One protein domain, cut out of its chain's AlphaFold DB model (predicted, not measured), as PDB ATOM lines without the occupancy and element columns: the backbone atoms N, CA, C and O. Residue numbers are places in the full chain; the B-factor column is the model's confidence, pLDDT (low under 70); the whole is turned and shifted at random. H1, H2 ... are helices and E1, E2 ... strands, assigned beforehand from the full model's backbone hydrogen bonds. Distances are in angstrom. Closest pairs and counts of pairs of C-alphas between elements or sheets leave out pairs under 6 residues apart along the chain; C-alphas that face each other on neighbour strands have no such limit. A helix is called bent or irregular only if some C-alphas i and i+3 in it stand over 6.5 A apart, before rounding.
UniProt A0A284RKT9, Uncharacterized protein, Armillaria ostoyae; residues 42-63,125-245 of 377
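Overview. This is residues 42 to 63 and 125 to 245 of the 377 residues of an uncharacterized protein of Armillaria ostoyae (UniProt A0A284RKT9). A small twisted sheet of three strands stands at one end of the domain, with H4 packed lengthwise over one of its faces, and beyond H4 come H5 and H7, then H8 and H9 toward the far end. H2 and H3 sit by one end of the sheet, while H1 lies off to the side, away from the other helices. The printed part has 143 residues, in the order H1 E1 E2 H2 H3 E3 H4 H5 H6 H7 H8 H9; the mixed sheet runs E2 E1 E3, and the class is mixed, helices and strands. The whole is compact, with a radius of gyration of the C-alphas of 15.5 A and spans of 47 by 35 by 23 A.

Arrangement. Begin at inner strand E1, residues 54 to 60. Beside it runs E2, residues 125 to 131, parallel at 22 degrees, with N 58 and O 128 2.8 A apart, within hydrogen-bond range. E3, residues 153 to 156, is antiparallel to E1 at 139 degrees, with N 57 and O 154 at 2.8 A. The sheet is only just strongly twisted, its C-alphas up to 4.4 A off the best plane. H4, residues 160 to 170, is on the sheet at a height of 9.9 A, over E1 and along the strands, at 14 degrees to E1 on the local plane. H2, residues 132 to 138, only grazes the sheet and only just touches H4, with 3 pairs of C-alphas within 8 A, the closest those of Ala 138 and Ile 170 at 6.1 A. H3, residues 142 to 145, touches H2 only at the corner, and only just, with 3 pairs within 8 A; the closest C-alphas are those of Val 136 and Gly 142, 6.4 A apart. H5, residues 182 to 190, touches H4 at a steep tilt of 60 degrees, the same way; the closest C-alphas, of Ile 162 and Ala 188, are 5.1 A apart. H7, residues 208 to 219, touches H5 with residues 213 to 217 alone, at a steep tilt of 41 degrees, opposite ways; the closest C-alphas are those of Ile 182 and Lys 216, 6.2 A apart. Every O i to N i+4 pair is within hydrogen-bond range in H2, H4, H5 and H9, residues 234 to 243, against 6 of 8 in H7 and 1 of 3 in H8, residues 221 to 227, where 3 of 4 O i to N i+3 pairs are within range.

Along the chain. Find C-alpha 54 at (187.184, 175.107, 217.342); from there E1 runs 19.8 A, and E2 is 19.5 A long. H4 is 15.2 A long. H7, 18.5 A, is only just irregular, with C-alphas 215 and 218 7.0 A apart. H9, 14.3 A, ends at C-alpha 243, (211.114, 202.013, 200.345). H1, residues 43 to 46, and H6, residues 199 to 202, are short.

Size, cuts and confidence. The C-alphas farthest apart, of Asp 63 and Leu 222, are 48.5 A apart. Residues 64 to 124 are not printed, and C-alphas 63 and 125 stand 27.3 A apart across that cut. The link from H4 to H5 is long. Confidence is under 70 at 52 residues: 42 to 63, 125, 150, 152 and 219 to 245.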
ATOM      1  N   ILE A  42     202.562 180.976 225.263       37.00
ATOM      2  CA  ILE A  42     201.813 179.726 224.962       37.00
ATOM      3  C   ILE A  42     202.464 178.901 223.827       37.00
ATOM      4  O   ILE A  42     202.091 177.764 223.548       37.00
ATOM      5  N   THR A  43     203.522 179.411 223.194       39.56
ATOM      6  CA  THR A  43     204.074 178.831 221.959       39.56
ATOM      7  C   THR A  43     204.693 177.420 222.084       39.56
ATOM      8  O   THR A  43     204.577 176.659 221.123       39.56
ATOM      9  N   PRO A  44     205.309 176.979 223.207       36.81
ATOM     10  CA  PRO A  44     205.876 175.626 223.261       36.81
ATOM     11  C   PRO A  44     204.835 174.506 223.431       36.81
ATOM     12  O   PRO A  44     205.152 173.359 223.127       36.81
ATOM     13  N   LEU A  45     203.616 174.811 223.899       38.91
ATOM     14  CA  LEU A  45     202.583 173.801 224.184       38.91
ATOM     15  C   LEU A  45     201.672 173.521 222.977       38.91
ATOM     16  O   LEU A  45     201.355 172.366 222.708       38.91
ATOM     17  N   LEU A  46     201.330 174.543 222.186       41.12
ATOM     18  CA  LEU A  46     200.390 174.404 221.058       41.12
ATOM     19  C   LEU A  46     201.011 173.813 219.779       41.12
ATOM     20  O   LEU A  46     200.295 173.314 218.920       41.12
ATOM     21  N   SER A  47     202.342 173.792 219.657       39.25
ATOM     22  CA  SER A  47     203.036 173.174 218.509       39.25
ATOM     23  C   SER A  47     203.047 171.635 218.525       39.25
ATOM     24  O   SER A  47     203.589 171.021 217.607       39.25
ATOM     25  N   ARG A  48     202.460 171.001 219.554       36.62
ATOM     26  CA  ARG A  48     202.432 169.538 219.731       36.62
ATOM     27  C   ARG A  48     201.079 168.874 219.439       36.62
ATOM     28  O   ARG A  48     201.033 167.649 219.431       36.62
ATOM     29  N   HIS A  49     200.016 169.634 219.162       37.06
ATOM     30  CA  HIS A  49     198.670 169.089 218.933       37.06
ATOM     31  C   HIS A  49     198.112 169.510 217.560       37.06
ATOM     32  O   HIS A  49     197.696 170.655 217.395       37.06
ATOM     33  N   PRO A  50     198.107 168.616 216.549       37.66
ATOM     34  CA  PRO A  50     197.709 168.945 215.175       37.66
ATOM     35  C   PRO A  50     196.188 168.997 214.914       37.66
ATOM     36  O   PRO A  50     195.790 169.115 213.757       37.66
ATOM     37  N   THR A  51     195.326 168.921 215.933       38.66
ATOM     38  CA  THR A  51     193.861 168.815 215.762       38.66
ATOM     39  C   THR A  51     193.085 169.728 216.713       38.66
ATOM     40  O   THR A  51     192.271 169.260 217.493       38.66
ATOM     41  N   ILE A  52     193.316 171.040 216.654       43.19
ATOM     42  CA  ILE A  52     192.457 172.016 217.348       43.19
ATOM     43  C   ILE A  52     191.294 172.356 216.409       43.19
ATOM     44  O   ILE A  52     191.513 172.932 215.343       43.19
ATOM     45  N   GLY A  53     190.080 171.941 216.776       34.44
ATOM     46  CA  GLY A  53     188.902 171.979 215.905       34.44
ATOM     47  C   GLY A  53     188.080 173.264 215.982       34.44
ATOM     48  O   GLY A  53     187.463 173.628 214.986       34.44
ATOM     49  N   ASN A  54     188.083 173.971 217.120       42.25
ATOM     50  CA  ASN A  54     187.184 175.107 217.342       42.25
ATOM     51  C   ASN A  54     187.911 176.296 217.982       42.25
ATOM     52  O   ASN A  54     188.683 176.143 218.915       42.25
ATOM     53  N   LEU A  55     187.661 177.514 217.509       43.62
ATOM     54  CA  LEU A  55     188.261 178.738 218.049       43.62
ATOM     55  C   LEU A  55     187.195 179.638 218.623       43.62
ATOM     56  O   LEU A  55     186.218 179.895 217.934       43.62
ATOM     57  N   THR A  56     187.402 180.143 219.839       50.41
ATOM     58  CA  THR A  56     186.449 181.041 220.497       50.41
ATOM     59  C   THR A  56     187.110 182.390 220.762       50.41
ATOM     60  O   THR A  56     188.137 182.479 221.429       50.41
ATOM     61  N   LEU A  57     186.518 183.462 220.249       55.47
ATOM     62  CA  LEU A  57     186.891 184.840 220.541       55.47
ATOM     63  C   LEU A  57     185.973 185.367 221.639       55.47
ATOM     64  O   LEU A  57     184.756 185.377 221.458       55.47
ATOM     65  N   ARG A  58     186.535 185.815 222.759       69.44
ATOM     66  CA  ARG A  58     185.799 186.512 223.813       69.44
ATOM     67  C   ARG A  58     186.079 188.002 223.719       69.44
ATOM     68  O   ARG A  58     187.233 188.423 223.795       69.44
ATOM     69  N   VAL A  59     185.021 188.790 223.575       58.78
ATOM     70  CA  VAL A  59     185.132 190.241 223.425       58.78
ATOM     71  C   VAL A  59     184.683 190.927 224.711       58.78
ATOM     72  O   VAL A  59     183.603 190.637 225.224       58.78
ATOM     73  N   ILE A  60     185.531 191.801 225.254       67.06
ATOM     74  CA  ILE A  60     185.281 192.490 226.526       67.06
ATOM     75  C   ILE A  60     184.801 193.924 226.228       67.06
ATOM     76  O   ILE A  60     185.561 194.661 225.593       67.06
ATOM     77  N   PRO A  61     183.570 194.315 226.630       45.19
ATOM     78  CA  PRO A  61     183.047 195.670 226.431       45.19
ATOM     79  C   PRO A  61     183.730 196.691 227.355       45.19
ATOM     80  O   PRO A  61     184.131 196.353 228.467       45.19
ATOM     81  N   ASP A  62     183.829 197.945 226.903       46.81
ATOM     82  CA  ASP A  62     184.496 199.030 227.641       46.81
ATOM     83  C   ASP A  62     183.634 199.633 228.766       46.81
ATOM     84  O   ASP A  62     184.173 200.270 229.665       46.81
ATOM     85  N   ASP A  63     182.318 199.392 228.781       42.44
ATOM     86  CA  ASP A  63     181.351 200.007 229.713       42.44
ATOM     87  C   ASP A  63     181.415 199.475 231.161       42.44
ATOM     88  O   ASP A  63     180.470 199.597 231.939       42.44
ATOM     89  N   SER A 125     189.902 173.815 221.991       64.56
ATOM     90  CA  SER A 125     189.604 175.219 221.701       64.56
ATOM     91  C   SER A 125     190.579 176.240 222.279       64.56
ATOM     92  O   SER A 125     190.909 176.241 223.462       64.56
ATOM     93  N   VAL A 126     191.062 177.135 221.410       79.00
ATOM     94  CA  VAL A 126     191.901 178.276 221.801       79.00
ATOM     95  C   VAL A 126     190.988 179.477 222.030       79.00
ATOM     96  O   VAL A 126     190.226 179.866 221.140       79.00
ATOM     97  N   LEU A 127     191.068 180.055 223.230       80.56
ATOM     98  CA  LEU A 127     190.345 181.266 223.605       80.56
ATOM     99  C   LEU A 127     191.222 182.498 223.353       80.56
ATOM    100  O   LEU A 127     192.306 182.613 223.923       80.56
ATOM    101  N   PHE A 128     190.737 183.430 222.536       82.12
ATOM    102  CA  PHE A 128     191.349 184.748 222.369       82.12
ATOM    103  C   PHE A 128     190.540 185.790 223.136       82.12
ATOM    104  O   PHE A 128     189.345 185.942 222.885       82.12
ATOM    105  N   GLU A 129     191.182 186.521 224.044       83.06
ATOM    106  CA  GLU A 129     190.573 187.672 224.715       83.06
ATOM    107  C   GLU A 129     191.028 188.964 224.038       83.06
ATOM    108  O   GLU A 129     192.226 189.219 223.897       83.06
ATOM    109  N   VAL A 130     190.062 189.764 223.588       84.69
ATOM    110  CA  VAL A 130     190.314 190.997 222.833       84.69
ATOM    111  C   VAL A 130     189.462 192.151 223.348       84.69
ATOM    112  O   VAL A 130     188.321 191.971 223.783       84.69
ATOM    113  N   ARG A 131     190.021 193.361 223.265       85.88
ATOM    114  CA  ARG A 131     189.317 194.600 223.610       85.88
ATOM    115  C   ARG A 131     188.322 194.961 222.512       85.88
ATOM    116  O   ARG A 131     188.733 195.133 221.364       85.88
ATOM    117  N   TYR A 132     187.045 195.112 222.873       85.81
ATOM    118  CA  TYR A 132     185.967 195.439 221.933       85.81
ATOM    119  C   TYR A 132     186.304 196.679 221.097       85.81
ATOM    120  O   TYR A 132     186.315 196.608 219.867       85.81
ATOM    121  N   HIS A 133     186.688 197.775 221.760       87.38
ATOM    122  CA  HIS A 133     187.023 199.048 221.123       87.38
ATOM    123  C   HIS A 133     188.014 198.936 219.960       87.38
ATOM    124  O   HIS A 133     187.817 199.524 218.897       87.38
ATOM    125  N   GLU A 134     189.104 198.189 220.147       88.38
ATOM    126  CA  GLU A 134     190.179 198.127 219.153       88.38
ATOM    127  C   GLU A 134     189.748 197.363 217.908       88.38
ATOM    128  O   GLU A 134     190.080 197.764 216.791       88.38
ATOM    129  N   VAL A 135     188.961 196.301 218.092       89.56
ATOM    130  CA  VAL A 135     188.420 195.508 216.986       89.56
ATOM    131  C   VAL A 135     187.359 196.309 216.224       89.56
ATOM    132  O   VAL A 135     187.378 196.319 214.992       89.56
ATOM    133  N   VAL A 136     186.495 197.047 216.932       90.75
ATOM    134  CA  VAL A 136     185.476 197.931 216.334       90.75
ATOM    135  C   VAL A 136     186.114 199.046 215.508       90.75
ATOM    136  O   VAL A 136     185.719 199.265 214.370       90.75
ATOM    137  N   ILE A 137     187.126 199.736 216.041       91.69
ATOM    138  CA  ILE A 137     187.811 200.823 215.317       91.69
ATOM    139  C   ILE A 137     188.579 200.298 214.102       91.69
ATOM    140  O   ILE A 137     188.756 201.004 213.100       91.69
ATOM    141  N   ALA A 138     189.113 199.083 214.198       92.81
ATOM    142  CA  ALA A 138     189.896 198.493 213.129       92.81
ATOM    143  C   ALA A 138     189.033 197.983 211.969       92.81
ATOM    144  O   ALA A 138     189.480 198.081 210.822       92.81
ATOM    145  N   SER A 139     187.843 197.449 212.259       94.31
ATOM    146  CA  SER A 139     186.983 196.773 211.291       94.31
ATOM    147  C   SER A 139     185.849 197.654 210.770       94.31
ATOM    148  O   SER A 139     185.109 198.267 211.528       94.31
ATOM    149  N   THR A 140     185.640 197.645 209.455       94.81
ATOM    150  CA  THR A 140     184.525 198.348 208.801       94.81
ATOM    151  C   THR A 140     183.249 197.514 208.673       94.81
ATOM    152  O   THR A 140     182.232 198.037 208.226       94.81
ATOM    153  N   ASN A 141     183.279 196.226 209.033       93.81
ATOM    154  CA  ASN A 141     182.161 195.296 208.836       93.81
ATOM    155  C   ASN A 141     181.800 194.496 210.100       93.81
ATOM    156  O   ASN A 141     181.353 193.349 210.003       93.81
ATOM    157  N   GLY A 142     182.056 195.069 211.280       88.50
ATOM    158  CA  GLY A 142     181.767 194.409 212.556       88.50
ATOM    159  C   GLY A 142     182.615 193.153 212.778       88.50
ATOM    160  O   GLY A 142     182.146 192.197 213.386       88.50
ATOM    161  N   PHE A 143     183.836 193.133 212.234       91.69
ATOM    162  CA  PHE A 143     184.777 192.014 212.254       91.69
ATOM    163  C   PHE A 143     184.130 190.724 211.744       91.69
ATOM    164  O   PHE A 143     183.998 189.746 212.471       91.69
ATOM    165  N   ASN A 144     183.692 190.749 210.480       91.75
ATOM    166  CA  ASN A 144     182.885 189.691 209.865       91.75
ATOM    167  C   ASN A 144     181.528 189.486 210.580       91.75
ATOM    168  O   ASN A 144     181.081 188.355 210.762       91.75
ATOM    169  N   LYS A 145     180.877 190.591 210.982       88.56
ATOM    170  CA  LYS A 145     179.596 190.633 211.722       88.56
ATOM    171  C   LYS A 145     179.611 189.960 213.098       88.56
ATOM    172  O   LYS A 145     178.568 189.800 213.725       88.56
ATOM    173  N   PHE A 146     180.784 189.579 213.597       85.12
ATOM    174  CA  PHE A 146     180.926 188.991 214.925       85.12
ATOM    175  C   PHE A 146     180.541 189.969 216.039       85.12
ATOM    176  O   PHE A 146     180.101 189.543 217.104       85.12
ATOM    177  N   LEU A 147     180.650 191.270 215.782       83.56
ATOM    178  CA  LEU A 147     180.328 192.316 216.750       83.56
ATOM    179  C   LEU A 147     178.846 192.737 216.727       83.56
ATOM    180  O   LEU A 147     178.373 193.312 217.704       83.56
ATOM    181  N   ASP A 148     178.097 192.400 215.671       80.50
ATOM    182  CA  ASP A 148     176.712 192.862 215.462       80.50
ATOM    183  C   ASP A 148     175.710 192.214 216.432       80.50
ATOM    184  O   ASP A 148     174.630 192.746 216.681       80.50
ATOM    185  N   HIS A 149     176.047 191.043 216.975       71.38
ATOM    186  CA  HIS A 149     175.125 190.238 217.776       71.38
ATOM    187  C   HIS A 149     175.275 190.435 219.294       71.38
ATOM    188  O   HIS A 149     174.578 189.764 220.051       71.38
ATOM    189  N   HIS A 150     176.184 191.311 219.750       67.62
ATOM    190  CA  HIS A 150     176.529 191.500 221.173       67.62
ATOM    191  C   HIS A 150     176.779 190.182 221.935       67.62
ATOM    192  O   HIS A 150     176.599 190.102 223.152       67.62
ATOM    193  N   VAL A 151     177.189 189.125 221.228       72.19
ATOM    194  CA  VAL A 151     177.453 187.827 221.844       72.19
ATOM    195  C   VAL A 151     178.852 187.885 222.456       72.19
ATOM    196  O   VAL A 151     179.810 188.204 221.752       72.19
ATOM    197  N   PRO A 152     179.016 187.549 223.747       69.94
ATOM    198  CA  PRO A 152     180.307 187.652 224.428       69.94
ATOM    199  C   PRO A 152     181.347 186.649 223.913       69.94
ATOM    200  O   PRO A 152     182.521 186.757 224.266       69.94
ATOM    201  N   ARG A 153     180.929 185.651 223.124       77.31
ATOM    202  CA  ARG A 153     181.775 184.598 222.561       77.31
ATOM    203  C   ARG A 153     181.379 184.307 221.125       77.31
ATOM    204  O   ARG A 153     180.206 184.064 220.854       77.31
ATOM    205  N   VAL A 154     182.355 184.287 220.229       80.31
ATOM    206  CA  VAL A 154     182.118 184.024 218.810       80.31
ATOM    207  C   VAL A 154     183.113 183.007 218.284       80.31
ATOM    208  O   VAL A 154     184.297 183.080 218.609       80.31
ATOM    209  N   SER A 155     182.637 182.066 217.471       82.38
ATOM    210  CA  SER A 155     183.496 181.050 216.873       82.38
ATOM    211  C   SER A 155     184.029 181.480 215.510       82.38
ATOM    212  O   SER A 155     183.265 181.921 214.651       82.38
ATOM    213  N   ALA A 156     185.340 181.339 215.303       82.44
ATOM    214  CA  ALA A 156     185.996 181.641 214.031       82.44
ATOM    215  C   ALA A 156     186.276 180.360 213.229       82.44
ATOM    216  O   ALA A 156     186.577 179.314 213.796       82.44
ATOM    217  N   THR A 157     186.194 180.461 211.900       86.12
ATOM    218  CA  THR A 157     186.446 179.343 210.966       86.12
ATOM    219  C   THR A 157     187.928 179.144 210.636       86.12
ATOM    220  O   THR A 157     188.321 178.130 210.068       86.12
ATOM    221  N   GLU A 158     188.743 180.153 210.916       88.50
ATOM    222  CA  GLU A 158     190.164 180.218 210.610       88.50
ATOM    223  C   GLU A 158     190.994 179.451 211.632       88.50
ATOM    224  O   GLU A 158     190.567 179.230 212.758       88.50
ATOM    225  N   THR A 159     192.227 179.101 211.264       89.50
ATOM    226  CA  THR A 159     193.171 178.519 212.220       89.50
ATOM    227  C   THR A 159     193.612 179.551 213.258       89.50
ATOM    228  O   THR A 159     193.603 180.764 213.011       89.50
ATOM    229  N   PHE A 160     194.072 179.070 214.417       86.88
ATOM    230  CA  PHE A 160     194.503 179.945 215.509       86.88
ATOM    231  C   PHE A 160     195.673 180.834 215.079       86.88
ATOM    232  O   PHE A 160     195.759 181.979 215.500       86.88
ATOM    233  N   GLU A 161     196.553 180.334 214.206       90.06
ATOM    234  CA  GLU A 161     197.693 181.086 213.680       90.06
ATOM    235  C   GLU A 161     197.243 182.286 212.844       90.06
ATOM    236  O   GLU A 161     197.761 183.388 213.010       90.06
ATOM    237  N   ILE A 162     196.261 182.075 211.962       92.50
ATOM    238  CA  ILE A 162     195.711 183.121 211.097       92.50
ATOM    239  C   ILE A 162     195.028 184.188 211.950       92.50
ATOM    240  O   ILE A 162     195.296 185.378 211.775       92.50
ATOM    241  N   LEU A 163     194.184 183.765 212.896       91.44
ATOM    242  CA  LEU A 163     193.484 184.689 213.781       91.44
ATOM    243  C   LEU A 163     194.468 185.464 214.667       91.44
ATOM    244  O   LEU A 163     194.334 186.676 214.805       91.44
ATOM    245  N   ASN A 164     195.508 184.803 215.180       91.69
ATOM    246  CA  ASN A 164     196.566 185.447 215.952       91.69
ATOM    247  C   ASN A 164     197.247 186.566 215.145       91.69
ATOM    248  O   ASN A 164     197.395 187.679 215.640       91.69
ATOM    249  N   ILE A 165     197.597 186.322 213.877       94.62
ATOM    250  CA  ILE A 165     198.193 187.351 213.004       94.62
ATOM    251  C   ILE A 165     197.233 188.531 212.798       94.62
ATOM    252  O   ILE A 165     197.659 189.684 212.885       94.62
ATOM    253  N   ILE A 166     195.949 188.262 212.541       94.56
ATOM    254  CA  ILE A 166     194.921 189.296 212.342       94.56
ATOM    255  C   ILE A 166     194.777 190.167 213.599       94.56
ATOM    256  O   ILE A 166     194.791 191.395 213.503       94.56
ATOM    257  N   LEU A 167     194.699 189.551 214.778       93.31
ATOM    258  CA  LEU A 167     194.580 190.268 216.048       93.31
ATOM    259  C   LEU A 167     195.842 191.083 216.356       93.31
ATOM    260  O   LEU A 167     195.751 192.269 216.669       93.31
ATOM    261  N   HIS A 168     197.032 190.507 216.171       92.81
ATOM    262  CA  HIS A 168     198.292 191.244 216.305       92.81
ATOM    263  C   HIS A 168     198.370 192.446 215.350       92.81
ATOM    264  O   HIS A 168     198.881 193.503 215.733       92.81
ATOM    265  N   ALA A 169     197.820 192.331 214.137       94.12
ATOM    266  CA  ALA A 169     197.731 193.444 213.199       94.12
ATOM    267  C   ALA A 169     196.810 194.563 213.716       94.12
ATOM    268  O   ALA A 169     197.203 195.732 213.668       94.12
ATOM    269  N   ILE A 170     195.635 194.216 214.259       94.12
ATOM    270  CA  ILE A 170     194.692 195.165 214.882       94.12
ATOM    271  C   ILE A 170     195.373 195.931 216.019       94.12
ATOM    272  O   ILE A 170     195.351 197.163 216.030       94.12
ATOM    273  N   HIS A 171     196.060 195.215 216.909       91.69
ATOM    274  CA  HIS A 171     196.777 195.803 218.044       91.69
ATOM    275  C   HIS A 171     198.096 196.492 217.659       91.69
ATOM    276  O   HIS A 171     198.742 197.095 218.512       91.69
ATOM    277  N   ARG A 172     198.516 196.428 216.387       91.38
ATOM    278  CA  ARG A 172     199.809 196.939 215.902       91.38
ATOM    279  C   ARG A 172     200.995 196.392 216.705       91.38
ATOM    280  O   ARG A 172     201.909 197.132 217.062       91.38
ATOM    281  N   ILE A 173     200.996 195.086 216.952       90.44
ATOM    282  CA  ILE A 173     202.076 194.363 217.634       90.44
ATOM    283  C   ILE A 173     202.720 193.397 216.633       90.44
ATOM    284  O   ILE A 173     202.036 192.806 215.801       90.44
ATOM    285  N   SER A 174     204.042 193.224 216.698       89.06
ATOM    286  CA  SER A 174     204.740 192.219 215.881       89.06
ATOM    287  C   SER A 174     204.334 190.801 216.296       89.06
ATOM    288  O   SER A 174     204.242 190.481 217.481       89.06
ATOM    289  N   CYS A 175     204.139 189.933 215.308       89.56
ATOM    290  CA  CYS A 175     203.885 188.504 215.490       89.56
ATOM    291  C   CYS A 175     205.151 187.653 215.260       89.56
ATOM    292  O   CYS A 175     205.089 186.422 215.216       89.56
ATOM    293  N   PHE A 176     206.327 188.285 215.141       86.06
ATOM    294  CA  PHE A 176     207.593 187.630 214.794       86.06
ATOM    295  C   PHE A 176     207.946 186.437 215.695       86.06
ATOM    296  O   PHE A 176     208.450 185.412 215.226       86.06
ATOM    297  N   GLN A 177     207.650 186.550 216.990       85.06
ATOM    298  CA  GLN A 177     207.961 185.536 217.998       85.06
ATOM    299  C   GLN A 177     207.241 184.200 217.792       85.06
ATOM    300  O   GLN A 177     207.758 183.157 218.188       85.06
ATOM    301  N   PHE A 178     206.080 184.215 217.135       84.38
ATOM    302  CA  PHE A 178     205.304 183.009 216.848       84.38
ATOM    303  C   PHE A 178     205.853 182.244 215.643       84.38
ATOM    304  O   PHE A 178     205.387 181.153 215.334       84.38
ATOM    305  N   ARG A 179     206.880 182.796 214.976       87.44
ATOM    306  CA  ARG A 179     207.611 182.160 213.874       87.44
ATOM    307  C   ARG A 179     206.702 181.646 212.754       87.44
ATOM    308  O   ARG A 179     207.065 180.680 212.086       87.44
ATOM    309  N   HIS A 180     205.585 182.329 212.506       89.94
ATOM    310  CA  HIS A 180     204.673 181.991 211.420       89.94
ATOM    311  C   HIS A 180     205.412 181.891 210.078       89.94
ATOM    312  O   HIS A 180     206.379 182.622 209.803       89.94
ATOM    313  N   SER A 181     204.968 180.946 209.248       89.94
ATOM    314  CA  SER A 181     205.486 180.796 207.893       89.94
ATOM    315  C   SER A 181     205.087 182.004 207.039       89.94
ATOM    316  O   SER A 181     204.100 182.685 207.331       89.94
ATOM    317  N   ILE A 182     205.838 182.277 205.967       87.81
ATOM    318  CA  ILE A 182     205.449 183.339 205.027       87.81
ATOM    319  C   ILE A 182     204.079 183.046 204.408       87.81
ATOM    320  O   ILE A 182     203.284 183.961 204.256       87.81
ATOM    321  N   ASP A 183     203.769 181.779 204.134       88.88
ATOM    322  CA  ASP A 183     202.491 181.381 203.544       88.88
ATOM    323  C   ASP A 183     201.333 181.705 204.508       88.88
ATOM    324  O   ASP A 183     200.347 182.313 204.099       88.88
ATOM    325  N   THR A 184     201.496 181.427 205.807       90.94
ATOM    326  CA  THR A 184     200.508 181.763 206.850       90.94
ATOM    327  C   THR A 184     200.298 183.276 206.977       90.94
ATOM    328  O   THR A 184     199.159 183.734 207.042       90.94
ATOM    329  N   LEU A 185     201.382 184.066 206.962       91.88
ATOM    330  CA  LEU A 185     201.306 185.534 206.991       91.88
ATOM    331  C   LEU A 185     200.535 186.082 205.783       91.88
ATOM    332  O   LEU A 185     199.693 186.965 205.936       91.88
ATOM    333  N   MET A 186     200.790 185.544 204.588       89.94
ATOM    334  CA  MET A 186     200.132 185.999 203.361       89.94
ATOM    335  C   MET A 186     198.657 185.583 203.311       89.94
ATOM    336  O   MET A 186     197.818 186.390 202.910       89.94
ATOM    337  N   VAL A 187     198.318 184.376 203.780       91.50
ATOM    338  CA  VAL A 187     196.921 183.933 203.936       91.50
ATOM    339  C   VAL A 187     196.167 184.851 204.899       91.50
ATOM    340  O   VAL A 187     195.067 185.293 204.574       91.50
ATOM    341  N   ALA A 188     196.768 185.207 206.037       93.81
ATOM    342  CA  ALA A 188     196.150 186.117 206.998       93.81
ATOM    343  C   ALA A 188     195.872 187.502 206.391       93.81
ATOM    344  O   ALA A 188     194.750 187.994 206.495       93.81
ATOM    345  N   VAL A 189     196.840 188.101 205.683       93.38
ATOM    346  CA  VAL A 189     196.635 189.385 204.982       93.38
ATOM    347  C   VAL A 189     195.546 189.276 203.910       93.38
ATOM    348  O   VAL A 189     194.752 190.200 203.742       93.38
ATOM    349  N   GLY A 190     195.467 188.145 203.201       92.50
ATOM    350  CA  GLY A 190     194.404 187.881 202.229       92.50
ATOM    351  C   GLY A 190     192.998 187.875 202.840       92.50
ATOM    352  O   GLY A 190     192.039 188.224 202.156       92.50
ATOM    353  N   LEU A 191     192.876 187.547 204.130       94.12
ATOM    354  CA  LEU A 191     191.609 187.517 204.865       94.12
ATOM    355  C   LEU A 191     191.227 188.863 205.494       94.12
ATOM    356  O   LEU A 191     190.110 189.000 205.985       94.12
ATOM    357  N   PHE A 192     192.083 189.883 205.443       94.38
ATOM    358  CA  PHE A 192     191.774 191.199 206.016       94.38
ATOM    359  C   PHE A 192     190.446 191.789 205.511       94.38
ATOM    360  O   PHE A 192     189.641 192.187 206.354       94.38
ATOM    361  N   PRO A 193     190.127 191.759 204.198       94.69
ATOM    362  CA  PRO A 193     188.836 192.245 203.714       94.69
ATOM    363  C   PRO A 193     187.631 191.484 204.288       94.69
ATOM    364  O   PRO A 193     186.604 192.105 204.550       94.69
ATOM    365  N   LYS A 194     187.754 190.169 204.543       94.50
ATOM    366  CA  LYS A 194     186.693 189.366 205.188       94.50
ATOM    367  C   LYS A 194     186.352 189.939 206.566       94.50
ATOM    368  O   LYS A 194     185.183 190.060 206.918       94.50
ATOM    369  N   TYR A 195     187.373 190.357 207.303       94.12
ATOM    370  CA  TYR A 195     187.263 190.939 208.638       94.12
ATOM    371  C   TYR A 195     187.083 192.464 208.645       94.12
ATOM    372  O   TYR A 195     187.182 193.089 209.701       94.12
ATOM    373  N   GLY A 196     186.840 193.087 207.486       94.94
ATOM    374  CA  GLY A 196     186.646 194.537 207.374       94.94
ATOM    375  C   GLY A 196     187.917 195.345 207.643       94.94
ATOM    376  O   GLY A 196     187.845 196.537 207.923       94.94
ATOM    377  N   LEU A 197     189.086 194.707 207.586       94.81
ATOM    378  CA  LEU A 197     190.377 195.359 207.750       94.81
ATOM    379  C   LEU A 197     190.891 195.806 206.384       94.81
ATOM    380  O   LEU A 197     190.887 195.033 205.426       94.81
ATOM    381  N   GLU A 198     191.390 197.036 206.291       91.88
ATOM    382  CA  GLU A 198     192.018 197.525 205.065       91.88
ATOM    383  C   GLU A 198     193.506 197.112 205.014       91.88
ATOM    384  O   GLU A 198     194.316 197.622 205.797       91.88
ATOM    385  N   PRO A 199     193.931 196.263 204.060       90.12
ATOM    386  CA  PRO A 199     195.322 195.813 203.943       90.12
ATOM    387  C   PRO A 199     196.336 196.950 203.833       90.12
ATOM    388  O   PRO A 199     197.423 196.867 204.400       90.12
ATOM    389  N   LYS A 200     195.970 198.056 203.170       87.75
ATOM    390  CA  LYS A 200     196.828 199.246 203.036       87.75
ATOM    391  C   LYS A 200     197.228 199.834 204.386       87.75
ATOM    392  O   LYS A 200     198.358 200.291 204.542       87.75
ATOM    393  N   LYS A 201     196.304 199.814 205.349       90.25
ATOM    394  CA  LYS A 201     196.478 200.384 206.687       90.25
ATOM    395  C   LYS A 201     197.347 199.491 207.572       90.25
ATOM    396  O   LYS A 201     198.177 200.000 208.320       90.25
ATOM    397  N   PHE A 202     197.168 198.176 207.471       90.69
ATOM    398  CA  PHE A 202     197.804 197.195 208.358       90.69
ATOM    399  C   PHE A 202     199.082 196.560 207.796       90.69
ATOM    400  O   PHE A 202     199.812 195.919 208.545       90.69
ATOM    401  N   VAL A 203     199.373 196.759 206.507       90.44
ATOM    402  CA  VAL A 203     200.599 196.286 205.837       90.44
ATOM    403  C   VAL A 203     201.377 197.459 205.222       90.44
ATOM    404  O   VAL A 203     202.041 197.353 204.186       90.44
ATOM    405  N   SER A 204     201.282 198.624 205.863       88.19
ATOM    406  CA  SER A 204     202.083 199.796 205.518       88.19
ATOM    407  C   SER A 204     203.550 199.599 205.934       88.19
ATOM    408  O   SER A 204     203.819 198.844 206.870       88.19
ATOM    409  N   PRO A 205     204.512 200.323 205.330       85.94
ATOM    410  CA  PRO A 205     205.919 200.318 205.743       85.94
ATOM    411  C   PRO A 205     206.169 200.542 207.239       85.94
ATOM    412  O   PRO A 205     207.173 200.078 207.773       85.94
ATOM    413  N   SER A 206     205.275 201.280 207.900       86.38
ATOM    414  CA  SER A 206     205.344 201.600 209.326       86.38
ATOM    415  C   SER A 206     204.695 200.545 210.225       86.38
ATOM    416  O   SER A 206     204.837 200.615 211.444       86.38
ATOM    417  N   SER A 207     203.982 199.569 209.657       90.50
ATOM    418  CA  SER A 207     203.321 198.516 210.423       90.50
ATOM    419  C   SER A 207     204.308 197.418 210.859       90.50
ATOM    420  O   SER A 207     205.190 197.026 210.086       90.50
ATOM    421  N   PRO A 208     204.154 196.851 212.069       91.94
ATOM    422  CA  PRO A 208     204.960 195.710 212.504       91.94
ATOM    423  C   PRO A 208     204.788 194.479 211.610       91.94
ATOM    424  O   PRO A 208     205.775 193.832 211.269       91.94
ATOM    425  N   LEU A 209     203.563 194.207 211.151       90.81
ATOM    426  CA  LEU A 209     203.280 193.076 210.267       90.81
ATOM    427  C   LEU A 209     204.036 193.178 208.934       90.81
ATOM    428  O   LEU A 209     204.563 192.180 208.446       90.81
ATOM    429  N   PHE A 210     204.158 194.379 208.359       91.19
ATOM    430  CA  PHE A 210     204.986 194.577 207.168       91.19
ATOM    431  C   PHE A 210     206.453 194.223 207.425       91.19
ATOM    432  O   PHE A 210     207.084 193.587 206.579       91.19
ATOM    433  N   ASN A 211     207.001 194.586 208.588       89.12
ATOM    434  CA  ASN A 211     208.372 194.227 208.956       89.12
ATOM    435  C   ASN A 211     208.540 192.713 209.137       89.12
ATOM    436  O   ASN A 211     209.526 192.153 208.648       89.12
ATOM    437  N   ASP A 212     207.562 192.046 209.750       90.06
ATOM    438  CA  ASP A 212     207.555 190.591 209.923       90.06
ATOM    439  C   ASP A 212     207.559 189.872 208.561       90.06
ATOM    440  O   ASP A 212     208.385 188.984 208.315       90.06
ATOM    441  N   ILE A 213     206.705 190.314 207.630       89.69
ATOM    442  CA  ILE A 213     206.657 189.802 206.251       89.69
ATOM    443  C   ILE A 213     207.987 190.075 205.539       89.69
ATOM    444  O   ILE A 213     208.590 189.171 204.950       89.69
ATOM    445  N   ARG A 214     208.489 191.314 205.617       85.12
ATOM    446  CA  ARG A 214     209.738 191.742 204.977       85.12
ATOM    447  C   ARG A 214     210.931 190.910 205.435       85.12
ATOM    448  O   ARG A 214     211.777 190.584 204.606       85.12
ATOM    449  N   TYR A 215     211.007 190.554 206.715       85.81
ATOM    450  CA  TYR A 215     212.105 189.743 207.241       85.81
ATOM    451  C   TYR A 215     212.099 188.317 206.671       85.81
ATOM    452  O   TYR A 215     213.153 187.713 206.471       85.81
ATOM    453  N   LYS A 216     210.917 187.779 206.352       83.38
ATOM    454  CA  LYS A 216     210.752 186.431 205.790       83.38
ATOM    455  C   LYS A 216     210.876 186.391 204.259       83.38
ATOM    456  O   LYS A 216     211.243 185.349 203.717       83.38
ATOM    457  N   MET A 217     210.655 187.504 203.550       75.50
ATOM    458  CA  MET A 217     210.719 187.564 202.076       75.50
ATOM    459  C   MET A 217     212.031 187.045 201.445       75.50
ATOM    460  O   MET A 217     211.949 186.307 200.458       75.50
ATOM    461  N   PRO A 218     213.244 187.368 201.951       72.06
ATOM    462  CA  PRO A 218     214.497 186.902 201.345       72.06
ATOM    463  C   PRO A 218     214.647 185.378 201.322       72.06
ATOM    464  O   PRO A 218     215.432 184.860 200.528       72.06
ATOM    465  N   LEU A 219     213.897 184.673 202.172       68.25
ATOM    466  CA  LEU A 219     213.930 183.219 202.304       68.25
ATOM    467  C   LEU A 219     213.029 182.512 201.278       68.25
ATOM    468  O   LEU A 219     213.144 181.303 201.103       68.25
ATOM    469  N   SER A 220     212.127 183.224 200.591       62.16
ATOM    470  CA  SER A 220     211.205 182.639 199.598       62.16
ATOM    471  C   SER A 220     210.784 183.636 198.499       62.16
ATOM    472  O   SER A 220     209.592 183.872 198.287       62.16
ATOM    473  N   PRO A 221     211.739 184.210 197.742       59.75
ATOM    474  CA  PRO A 221     211.465 185.282 196.778       59.75
ATOM    475  C   PRO A 221     210.560 184.872 195.602       59.75
ATOM    476  O   PRO A 221     209.921 185.733 195.003       59.75
ATOM    477  N   LEU A 222     210.484 183.578 195.262       51.59
ATOM    478  CA  LEU A 222     209.624 183.078 194.178       51.59
ATOM    479  C   LEU A 222     208.149 182.977 194.590       51.59
ATOM    480  O   LEU A 222     207.281 183.352 193.806       51.59
ATOM    481  N   LYS A 223     207.863 182.538 195.823       55.31
ATOM    482  CA  LYS A 223     206.488 182.416 196.340       55.31
ATOM    483  C   LYS A 223     205.795 183.773 196.412       55.31
ATOM    484  O   LYS A 223     204.651 183.911 195.997       55.31
ATOM    485  N   TYR A 224     206.532 184.796 196.833       53.31
ATOM    486  CA  TYR A 224     206.034 186.165 196.915       53.31
ATOM    487  C   TYR A 224     205.487 186.695 195.572       53.31
ATOM    488  O   TYR A 224     204.464 187.372 195.531       53.31
ATOM    489  N   ARG A 225     206.114 186.324 194.446       44.69
ATOM    490  CA  ARG A 225     205.666 186.730 193.105       44.69
ATOM    491  C   ARG A 225     204.332 186.092 192.697       44.69
ATOM    492  O   ARG A 225     203.597 186.704 191.933       44.69
ATOM    493  N   VAL A 226     204.027 184.891 193.191       47.03
ATOM    494  CA  VAL A 226     202.751 184.208 192.924       47.03
ATOM    495  C   VAL A 226     201.625 184.874 193.718       47.03
ATOM    496  O   VAL A 226     200.591 185.206 193.141       47.03
ATOM    497  N   TYR A 227     201.857 185.177 195.000       45.88
ATOM    498  CA  TYR A 227     200.874 185.859 195.853       45.88
ATOM    499  C   TYR A 227     200.556 187.292 195.396       45.88
ATOM    500  O   TYR A 227     199.413 187.723 195.513       45.88
ATOM    501  N   ASN A 228     201.522 187.997 194.799       48.53
ATOM    502  CA  ASN A 228     201.332 189.337 194.228       48.53
ATOM    503  C   ASN A 228     200.303 189.426 193.091       48.53
ATOM    504  O   ASN A 228     199.846 190.518 192.801       48.53
ATOM    505  N   SER A 229     199.941 188.321 192.434       46.72
ATOM    506  CA  SER A 229     198.921 188.359 191.371       46.72
ATOM    507  C   SER A 229     197.488 188.541 191.897       46.72
ATOM    508  O   SER A 229     196.570 188.779 191.114       46.72
ATOM    509  N   ALA A 230     197.291 188.463 193.218       46.09
ATOM    510  CA  ALA A 230     196.044 188.818 193.879       46.09
ATOM    511  C   ALA A 230     196.065 190.307 194.273       46.09
ATOM    512  O   ALA A 230     196.970 190.755 194.976       46.09
ATOM    513  N   SER A 231     195.038 191.062 193.870       49.47
ATOM    514  CA  SER A 231     194.898 192.532 193.989       49.47
ATOM    515  C   SER A 231     195.193 193.138 195.371       49.47
ATOM    516  O   SER A 231     195.501 194.321 195.501       49.47
ATOM    517  N   THR A 232     195.090 192.342 196.431       51.19
ATOM    518  CA  THR A 232     195.355 192.728 197.823       51.19
ATOM    519  C   THR A 232     196.856 192.824 198.140       51.19
ATOM    520  O   THR A 232     197.263 193.533 199.061       51.19
ATOM    521  N   MET A 233     197.689 192.111 197.379       58.06
ATOM    522  CA  MET A 233     199.109 191.862 197.660       58.06
ATOM    523  C   MET A 233     200.050 192.766 196.852       58.06
ATOM    524  O   MET A 233     201.182 193.003 197.282       58.06
ATOM    525  N   ASP A 234     199.554 193.377 195.769       59.97
ATOM    526  CA  ASP A 234     200.234 194.464 195.047       59.97
ATOM    527  C   ASP A 234     200.697 195.578 195.995       59.97
ATOM    528  O   ASP A 234     201.750 196.179 195.807       59.97
ATOM    529  N   LEU A 235     199.954 195.821 197.075       63.66
ATOM    530  CA  LEU A 235     200.266 196.842 198.072       63.66
ATOM    531  C   LEU A 235     201.553 196.571 198.841       63.66
ATOM    532  O   LEU A 235     202.367 197.477 199.008       63.66
ATOM    533  N   VAL A 236     201.756 195.331 199.285       60.78
ATOM    534  CA  VAL A 236     202.960 194.944 200.035       60.78
ATOM    535  C   VAL A 236     204.186 195.091 199.138       60.78
ATOM    536  O   VAL A 236     205.224 195.599 199.566       60.78
ATOM    537  N   TRP A 237     204.045 194.724 197.862       64.75
ATOM    538  CA  TRP A 237     205.117 194.831 196.881       64.75
ATOM    539  C   TRP A 237     205.416 196.273 196.495       64.75
ATOM    540  O   TRP A 237     206.577 196.669 196.538       64.75
ATOM    541  N   ASN A 238     204.388 197.067 196.196       64.69
ATOM    542  CA  ASN A 238     204.526 198.481 195.858       64.69
ATOM    543  C   ASN A 238     205.174 199.263 197.008       64.69
ATOM    544  O   ASN A 238     206.081 200.069 196.785       64.69
ATOM    545  N   ASN A 239     204.779 198.972 198.251       62.53
ATOM    546  CA  ASN A 239     205.403 199.531 199.448       62.53
ATOM    547  C   ASN A 239     206.873 199.108 199.569       62.53
ATOM    548  O   ASN A 239     207.738 199.941 199.839       62.53
ATOM    549  N   TRP A 240     207.184 197.838 199.311       59.47
ATOM    550  CA  TRP A 240     208.557 197.339 199.323       59.47
ATOM    551  C   TRP A 240     209.435 198.002 198.250       59.47
ATOM    552  O   TRP A 240     210.544 198.451 198.552       59.47
ATOM    553  N   THR A 241     208.937 198.133 197.016       57.44
ATOM    554  CA  THR A 241     209.655 198.813 195.931       57.44
ATOM    555  C   THR A 241     209.850 200.297 196.221       57.44
ATOM    556  O   THR A 241     210.936 200.805 195.962       57.44
ATOM    557  N   LYS A 242     208.862 200.973 196.828       56.06
ATOM    558  CA  LYS A 242     208.937 202.400 197.172       56.06
ATOM    559  C   LYS A 242     210.007 202.689 198.233       56.06
ATOM    560  O   LYS A 242     210.866 203.538 198.005       56.06
ATOM    561  N   ILE A 243     210.044 201.916 199.326       53.62
ATOM    562  CA  ILE A 243     211.114 202.013 200.345       53.62
ATOM    563  C   ILE A 243     212.478 201.721 199.713       53.62
ATOM    564  O   ILE A 243     213.477 202.359 200.027       53.62
ATOM    565  N   SER A 244     212.526 200.760 198.790       48.72
ATOM    566  CA  SER A 244     213.739 200.441 198.047       48.72
ATOM    567  C   SER A 244     214.118 201.513 197.016       48.72
ATOM    568  O   SER A 244     215.111 201.323 196.331       48.72
ATOM    569  N   THR A 245     213.383 202.611 196.847       42.69
ATOM    570  CA  THR A 245     213.753 203.715 195.937       42.69
ATOM    571  C   THR A 245     214.077 205.021 196.660       42.69
ATOM    572  O   THR A 245     214.699 205.898 196.064       42.69
TER     573      THR A 245